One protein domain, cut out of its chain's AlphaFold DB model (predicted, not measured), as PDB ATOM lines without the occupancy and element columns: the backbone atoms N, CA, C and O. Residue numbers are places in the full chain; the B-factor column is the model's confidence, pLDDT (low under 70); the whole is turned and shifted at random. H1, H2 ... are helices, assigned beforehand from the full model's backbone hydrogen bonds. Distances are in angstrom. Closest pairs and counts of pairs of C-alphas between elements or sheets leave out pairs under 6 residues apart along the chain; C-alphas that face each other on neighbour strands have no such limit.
ATOM      1  N   VAL A   3      45.401  42.876 -18.063       97.38
ATOM      2  CA  VAL A   3      45.991  41.740 -18.779       97.38
ATOM      3  C   VAL A   3      46.946  42.247 -19.858       97.38
ATOM      4  O   VAL A   3      48.021  41.688 -20.048       97.38
ATOM      5  N   CYS A   4      46.605  43.342 -20.549       98.12
ATOM      6  CA  CYS A   4      47.471  43.967 -21.548       98.12
ATOM      7  C   CYS A   4      47.628  45.464 -21.298       98.12
ATOM      8  O   CYS A   4      46.711  46.233 -21.561       98.12
ATOM      9  N   LEU A   5      48.825  45.886 -20.890       97.56
ATOM     10  CA  LEU A   5      49.144  47.307 -20.704       97.56
ATOM     11  C   LEU A   5      49.241  48.066 -22.034       97.56
ATOM     12  O   LEU A   5      48.849  49.216 -22.128       97.56
ATOM     13  N   CYS A   6      49.712  47.415 -23.099       97.75
ATOM     14  CA  CYS A   6      49.865  48.051 -24.411       97.75
ATOM     15  C   CYS A   6      48.549  48.477 -25.071       97.75
ATOM     16  O   CYS A   6      48.579  49.278 -26.003       97.75
ATOM     17  N   LYS A   7      47.441  47.851 -24.672       96.75
ATOM     18  CA  LYS A   7      46.100  48.050 -25.232       96.75
ATOM     19  C   LYS A   7      45.071  48.374 -24.148       96.75
ATOM     20  O   LYS A   7      43.885  48.376 -24.447       96.75
ATOM     21  N   GLU A   8      45.537  48.580 -22.914       96.94
ATOM     22  CA  GLU A   8      44.721  48.885 -21.733       96.94
ATOM     23  C   GLU A   8      43.566  47.895 -21.521       96.94
ATOM     24  O   GLU A   8      42.464  48.254 -21.118       96.94
ATOM     25  N   ILE A   9      43.832  46.614 -21.792       97.88
ATOM     26  CA  ILE A   9      42.832  45.560 -21.674       97.88
ATOM     27  C   ILE A   9      42.900  44.936 -20.288       97.88
ATOM     28  O   ILE A   9      43.941  44.438 -19.851       97.88
ATOM     29  N   THR A  10      41.756  44.910 -19.624       98.00
ATOM     30  CA  THR A  10      41.522  44.259 -18.343       98.00
ATOM     31  C   THR A  10      40.927  42.870 -18.521       98.00
ATOM     32  O   THR A  10      40.276  42.550 -19.512       98.00
ATOM     33  N   GLU A  11      41.081  42.045 -17.497       96.94
ATOM     34  CA  GLU A  11      40.433  40.740 -17.407       96.94
ATOM     35  C   GLU A  11      38.906  40.844 -17.551       96.94
ATOM     36  O   GLU A  11      38.286  40.012 -18.208       96.94
ATOM     37  N   ARG A  12      38.285  41.901 -17.004       96.56
ATOM     38  CA  ARG A  12      36.838  42.133 -17.141       96.56
ATOM     39  C   ARG A  12      36.428  42.306 -18.602       96.56
ATOM     40  O   ARG A  12      35.380  41.789 -18.979       96.56
ATOM     41  N   GLN A  13      37.246  42.983 -19.409       96.88
ATOM     42  CA  GLN A  13      37.011  43.140 -20.847       96.88
ATOM     43  C   GLN A  13      37.187  41.816 -21.602       96.88
ATOM     44  O   GLN A  13      36.356  41.512 -22.452       96.88
ATOM     45  N   LEU A  14      38.173  40.980 -21.240       96.06
ATOM     46  CA  LEU A  14      38.290  39.621 -21.800       96.06
ATOM     47  C   LEU A  14      37.013  38.815 -21.534       96.06
ATOM     48  O   LEU A  14      36.382  38.323 -22.466       96.06
ATOM     49  N   ARG A  15      36.583  38.741 -20.271       95.25
ATOM     50  CA  ARG A  15      35.357  38.025 -19.881       95.25
ATOM     51  C   ARG A  15      34.110  38.608 -20.559       95.25
ATOM     52  O   ARG A  15      33.198  37.869 -20.910       95.25
ATOM     53  N   ALA A  16      34.059  39.929 -20.745       95.00
ATOM     54  CA  ALA A  16      32.964  40.591 -21.450       95.00
ATOM     55  C   ALA A  16      32.904  40.193 -22.928       95.00
ATOM     56  O   ALA A  16      31.814  39.894 -23.394       95.00
ATOM     57  N   SER A  17      34.041  40.109 -23.629       94.81
ATOM     58  CA  SER A  17      34.070  39.669 -25.034       94.81
ATOM     59  C   SER A  17      33.505  38.254 -25.215       94.81
ATOM     60  O   SER A  17      32.723  38.002 -26.124       94.81
ATOM     61  N   ILE A  18      33.791  37.345 -24.276       93.81
ATOM     62  CA  ILE A  18      33.217  35.989 -24.273       93.81
ATOM     63  C   ILE A  18      31.702  36.036 -24.055       93.81
ATOM     64  O   ILE A  18      30.953  35.411 -24.799       93.81
ATOM     65  N   ARG A  19      31.221  36.831 -23.088       91.12
ATOM     66  CA  ARG A  19      29.774  37.037 -22.877       91.12
ATOM     67  C   ARG A  19      29.074  37.707 -24.064       91.12
ATOM     68  O   ARG A  19      27.871  37.549 -24.212       91.12
ATOM     69  N   GLN A  20      29.812  38.451 -24.883       90.81
ATOM     70  CA  GLN A  20      29.337  39.072 -26.122       90.81
ATOM     71  C   GLN A  20      29.403  38.120 -27.329       90.81
ATOM     72  O   GLN A  20      29.157  38.549 -28.451       90.81
ATOM     73  N   GLY A  21      29.729  36.841 -27.113       88.25
ATOM     74  CA  GLY A  21      29.703  35.811 -28.149       88.25
ATOM     75  C   GLY A  21      31.070  35.442 -28.721       88.25
ATOM     76  O   GLY A  21      31.122  34.708 -29.699       88.25
ATOM     77  N   ALA A  22      32.187  35.909 -28.149       93.00
ATOM     78  CA  ALA A  22      33.493  35.392 -28.551       93.00
ATOM     79  C   ALA A  22      33.664  33.930 -28.099       93.00
ATOM     80  O   ALA A  22      33.775  33.649 -26.907       93.00
ATOM     81  N   CYS A  23      33.751  33.010 -29.057       90.00
ATOM     82  CA  CYS A  23      33.845  31.569 -28.813       90.00
ATOM     83  C   CYS A  23      35.277  31.028 -28.827       90.00
ATOM     84  O   CYS A  23      35.526  29.893 -28.430       90.00
ATOM     85  N   ASP A  24      36.229  31.817 -29.319       92.31
ATOM     86  CA  ASP A  24      37.622  31.412 -29.426       92.31
ATOM     87  C   ASP A  24      38.567  32.575 -29.109       92.31
ATOM     88  O   ASP A  24      38.207  33.758 -29.113       92.31
ATOM     89  N   PHE A  25      39.828  32.241 -28.834       94.94
ATOM     90  CA  PHE A  25      40.835  33.237 -28.485       94.94
ATOM     91  C   PHE A  25      41.093  34.255 -29.611       94.94
ATOM     92  O   PHE A  25      41.420  35.411 -29.345       94.94
ATOM     93  N   GLY A  26      40.948  33.859 -30.875       95.44
ATOM     94  CA  GLY A  26      41.072  34.750 -32.025       95.44
ATOM     95  C   GLY A  26      39.959  35.798 -32.078       95.44
ATOM     96  O   GLY A  26      40.247  36.975 -32.314       95.44
ATOM     97  N   GLN A  27      38.715  35.404 -31.804       95.38
ATOM     98  CA  GLN A  27      37.573  36.309 -31.666       95.38
ATOM     99  C   GLN A  27      37.780  37.282 -30.504       95.38
ATOM    100  O   GLN A  27      37.677  38.493 -30.709       95.38
ATOM    101  N   VAL A  28      38.208  36.787 -29.336       96.25
ATOM    102  CA  VAL A  28      38.562  37.638 -28.185       96.25
ATOM    103  C   VAL A  28      39.631  38.662 -28.571       96.25
ATOM    104  O   VAL A  28      39.491  39.846 -28.273       96.25
ATOM    105  N   LYS A  29      40.686  38.256 -29.294       96.19
ATOM    106  CA  LYS A  29      41.722  39.192 -29.761       96.19
ATOM    107  C   LYS A  29      41.157  40.283 -30.667       96.19
ATOM    108  O   LYS A  29      41.587  41.430 -30.539       96.19
ATOM    109  N   ARG A  30      40.241  39.948 -31.584       95.50
ATOM    110  CA  ARG A  30      39.602  40.929 -32.479       95.50
ATOM    111  C   ARG A  30      38.735  41.911 -31.694       95.50
ATOM    112  O   ARG A  30      38.900  43.112 -31.877       95.50
ATOM    113  N   GLN A  31      37.898  41.412 -30.785       95.19
ATOM    114  CA  GLN A  31      36.997  42.235 -29.974       95.19
ATOM    115  C   GLN A  31      37.745  43.090 -28.930       95.19
ATOM    116  O   GLN A  31      37.350  44.216 -28.650       95.19
ATOM    117  N   CYS A  32      38.882  42.620 -28.409       95.94
ATOM    118  CA  CYS A  32      39.713  43.342 -27.436       95.94
ATOM    119  C   CYS A  32      40.857  44.139 -28.096       95.94
ATOM    120  O   CYS A  32      42.023  43.975 -27.731       95.94
ATOM    121  N   ASN A  33      40.546  44.988 -29.084       95.19
ATOM    122  CA  ASN A  33      41.494  45.934 -29.705       95.19
ATOM    123  C   ASN A  33      42.822  45.299 -30.186       95.19
ATOM    124  O   ASN A  33      43.923  45.803 -29.928       95.19
ATOM    125  N   ARG A  34      42.732  44.154 -30.879       95.62
ATOM    126  CA  ARG A  34      43.891  43.352 -31.319       95.62
ATOM    127  C   ARG A  34      44.825  43.012 -30.150       95.62
ATOM    128  O   ARG A  34      46.027  43.296 -30.196       95.62
ATOM    129  N   LEU A  35      44.269  42.404 -29.100       97.00
ATOM    130  CA  LEU A  35      44.996  41.963 -27.905       97.00
ATOM    131  C   LEU A  35      46.289  41.220 -28.281       97.00
ATOM    132  O   LEU A  35      46.290  40.312 -29.114       97.00
ATOM    133  N   GLY A  36      47.408  41.620 -27.676       96.75
ATOM    134  CA  GLY A  36      48.726  41.047 -27.965       96.75
ATOM    135  C   GLY A  36      49.363  41.485 -29.288       96.75
ATOM    136  O   GLY A  36      50.458  41.028 -29.587       96.75
ATOM    137  N   GLY A  37      48.753  42.400 -30.049       97.25
ATOM    138  CA  GLY A  37      49.286  42.904 -31.322       97.25
ATOM    139  C   GLY A  37      50.445  43.909 -31.224       97.25
ATOM    140  O   GLY A  37      50.871  44.410 -32.255       97.25
ATOM    141  N   LYS A  38      50.928  44.241 -30.014       97.44
ATOM    142  CA  LYS A  38      52.130  45.077 -29.801       97.44
ATOM    143  C   LYS A  38      53.313  44.222 -29.336       97.44
ATOM    144  O   LYS A  38      54.076  43.744 -30.156       97.44
ATOM    145  N   CYS A  39      53.460  43.998 -28.028       97.75
ATOM    146  CA  CYS A  39      54.606  43.270 -27.468       97.75
ATOM    147  C   CYS A  39      54.355  41.775 -27.210       97.75
ATOM    148  O   CYS A  39      55.264  41.080 -26.774       97.75
ATOM    149  N   GLY A  40      53.118  41.286 -27.367       96.56
ATOM    150  CA  GLY A  40      52.755  39.876 -27.158       96.56
ATOM    151  C   GLY A  40      52.805  39.345 -25.715       96.56
ATOM    152  O   GLY A  40      52.238  38.289 -25.457       96.56
ATOM    153  N   LYS A  41      53.396  40.069 -24.753       97.88
ATOM    154  CA  LYS A  41      53.618  39.597 -23.365       97.88
ATOM    155  C   LYS A  41      52.347  39.152 -22.631       97.88
ATOM    156  O   LYS A  41      52.399  38.269 -21.787       97.88
ATOM    157  N   CYS A  42      51.200  39.732 -22.975       97.81
ATOM    158  CA  CYS A  42      49.911  39.393 -22.374       97.81
ATOM    159  C   CYS A  42      49.300  38.078 -22.882       97.81
ATOM    160  O   CYS A  42      48.291  37.645 -22.342       97.81
ATOM    161  N   LEU A  43      49.828  37.476 -23.957       97.38
ATOM    162  CA  LEU A  43      49.159  36.371 -24.653       97.38
ATOM    163  C   LEU A  43      49.041  35.103 -23.801       97.38
ATOM    164  O   LEU A  43      48.031  34.420 -23.924       97.38
ATOM    165  N   GLY A  44      50.033  34.795 -22.960       97.38
ATOM    166  CA  GLY A  44      49.974  33.638 -22.059       97.38
ATOM    167  C   GLY A  44      48.833  33.776 -21.053       97.38
ATOM    168  O   GLY A  44      47.898  32.980 -21.063       97.38
ATOM    169  N   GLU A  45      48.860  34.861 -20.277       97.12
ATOM    170  CA  GLU A  45      47.833  35.175 -19.276       97.12
ATOM    171  C   GLU A  45      46.432  35.287 -19.896       97.12
ATOM    172  O   GLU A  45      45.467  34.693 -19.423       97.12
ATOM    173  N   ALA A  46      46.319  35.990 -21.025       97.38
ATOM    174  CA  ALA A  46      45.054  36.139 -21.730       97.38
ATOM    175  C   ALA A  46      44.463  34.796 -22.181       97.38
ATOM    176  O   ALA A  46      43.249  34.619 -22.113       97.38
ATOM    177  N   ARG A  47      45.294  33.853 -22.653       96.25
ATOM    178  CA  ARG A  47      44.825  32.518 -23.059       96.25
ATOM    179  C   ARG A  47      44.298  31.729 -21.872       96.25
ATOM    180  O   ARG A  47      43.248  31.115 -22.014       96.25
ATOM    181  N   LEU A  48      44.985  31.777 -20.730       96.19
ATOM    182  CA  LEU A  48      44.547  31.088 -19.514       96.19
ATOM    183  C   LEU A  48      43.172  31.587 -19.067       96.19
ATOM    184  O   LEU A  48      42.268  30.778 -18.876       96.19
ATOM    185  N   ILE A  49      42.984  32.907 -19.003       95.38
ATOM    186  CA  ILE A  49      41.692  33.515 -18.657       95.38
ATOM    187  C   ILE A  49      40.607  33.071 -19.643       95.38
ATOM    188  O   ILE A  49      39.538  32.635 -19.230       95.38
ATOM    189  N   VAL A  50      40.870  33.157 -20.951       94.81
ATOM    190  CA  VAL A  50      39.876  32.791 -21.974       94.81
ATOM    191  C   VAL A  50      39.523  31.304 -21.909       94.81
ATOM    192  O   VAL A  50      38.349  30.959 -21.984       94.81
ATOM    193  N   GLN A  51      40.506  30.424 -21.721       93.56
ATOM    194  CA  GLN A  51      40.275  28.985 -21.595       93.56
ATOM    195  C   GLN A  51      39.489  28.642 -20.325       93.56
ATOM    196  O   GLN A  51      38.582  27.817 -20.384       93.56
ATOM    197  N   GLN A  52      39.796  29.290 -19.197       92.62
ATOM    198  CA  GLN A  52      39.027  29.134 -17.961       92.62
ATOM    199  C   GLN A  52      37.569  29.553 -18.162       92.62
ATOM    200  O   GLN A  52      36.665  28.841 -17.743       92.62
ATOM    201  N   GLU A  53      37.321  30.671 -18.840       92.00
ATOM    202  CA  GLU A  53      35.958  31.154 -19.064       92.00
ATOM    203  C   GLU A  53      35.165  30.300 -20.051       92.00
ATOM    204  O   GLU A  53      34.010  29.981 -19.781       92.00
ATOM    205  N   LEU A  54      35.775  29.885 -21.163       88.38
ATOM    206  CA  LEU A  54      35.120  29.003 -22.132       88.38
ATOM    207  C   LEU A  54      34.887  27.598 -21.553       88.38
ATOM    208  O   LEU A  54      33.845  27.003 -21.808       88.38
ATOM    209  N   GLY A  55      35.807  27.094 -20.723       85.00
ATOM    210  CA  GLY A  55      35.630  25.841 -19.986       85.00
ATOM    211  C   GLY A  55      34.535  25.920 -18.917       85.00
ATOM    212  O   GLY A  55      33.790  24.964 -18.728       85.00
ATOM    213  N   ARG A  56      34.373  27.073 -18.251       75.25
ATOM    214  CA  ARG A  56      33.257  27.317 -17.316       75.25
ATOM    215  C   ARG A  56      31.907  27.429 -18.026       75.25
ATOM    216  O   ARG A  56      30.903  27.004 -17.466       75.25
ATOM    217  N   ASN A  57      31.886  27.950 -19.251       61.00
ATOM    218  CA  ASN A  57      30.684  28.097 -20.080       61.00
ATOM    219  C   ASN A  57      30.216  26.796 -20.764       61.00
ATOM    220  O   ASN A  57      29.344  26.842 -21.627       61.00
ATOM    221  N   GLN A  58      30.711  25.618 -20.363       55.19
ATOM    222  CA  GLN A  58      30.187  24.332 -20.848       55.19
ATOM    223  C   GLN A  58      28.761  23.998 -20.358       55.19
ATOM    224  O   GLN A  58      28.222  22.949 -20.704       55.19
TER     225      GLN A  58
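What this domain is: This is residues 3 to 58 of the 67 residues of the protein "(2Fe-2S)-binding protein" of Pseudomonadales bacterium (UniProt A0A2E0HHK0). One long helix, H3, runs along the length of a small elongated body, and two shorter helices, H1 and H2, sit next to each other over one side of it, nearly at right angles to one another; the three centres make a triangle. Two stretches with no named element, residues 3 to 10 before H1 and the long link of residues 32 to 42, loop out toward the end of the body where H3 begins. The printed part has 56 residues with three named helices, in the order H1, H2, H3 along the chain, and no named strand: the class is all helix. The whole is compact, with a radius of gyration of the C-alphas of 10.0 A, and the C-alphas span 32 by 18 by 17 A.

How they stand to each other: Go from Val 3 to Glu 11, where H1, residues 11 to 19, begins; then come H2, residues 25 to 31, and H3, residues 43 to 56. H1 and H2 touch, and their closest C-alphas, those of Ser 17 and Val 28, are 5.9 A apart. Their lines stand about perpendicular, at 83 degrees. Look next from H1 to H3: they touch, with 11 pairs of C-alphas within 8 A, the closest being those of Arg 15 and Glu 53 at 6.9 A. These two run the same way at a steep tilt of 45 degrees. H2 and H3 only just touch, with 3 pairs of C-alphas within 8 A; the closest are those of Phe 25 and Val 50, 6.6 A apart. H3 touches H2 with residues 47 to 50 alone, and the two lines stand about perpendicular, at 78 degrees. The helix packing is mostly crossed, with no touching pair at a shallow tilt. In H1, H2 and H3 every O i to N i+4 pair is within hydrogen-bond range.

Where its parts are: Find C-alpha 11 at (40.433, 40.740, -17.407); from there H1 runs 12.5 A to C-alpha 19. H2 starts at C-alpha 25, at (40.835, 33.237, -28.485), and measures 9.9 A to C-alpha 31. H3, the longest helix with 14 residues, covers 19.7 A from C-alpha 43 at (49.159, 36.371, -24.653) to C-alpha 56 at (33.257, 27.317, -17.316).

The domain as a whole: The two C-alphas farthest apart are those of Cys 39 and Gln 58, at 31.6 A. The link from H1 to H2, residues 20 to 24, is tight; that from H2 to H3, residues 32 to 42, is long. The printed part has no cut. Its mean pLDDT is 93.6, and the model's confidence is under 70 at residues 57 to 58.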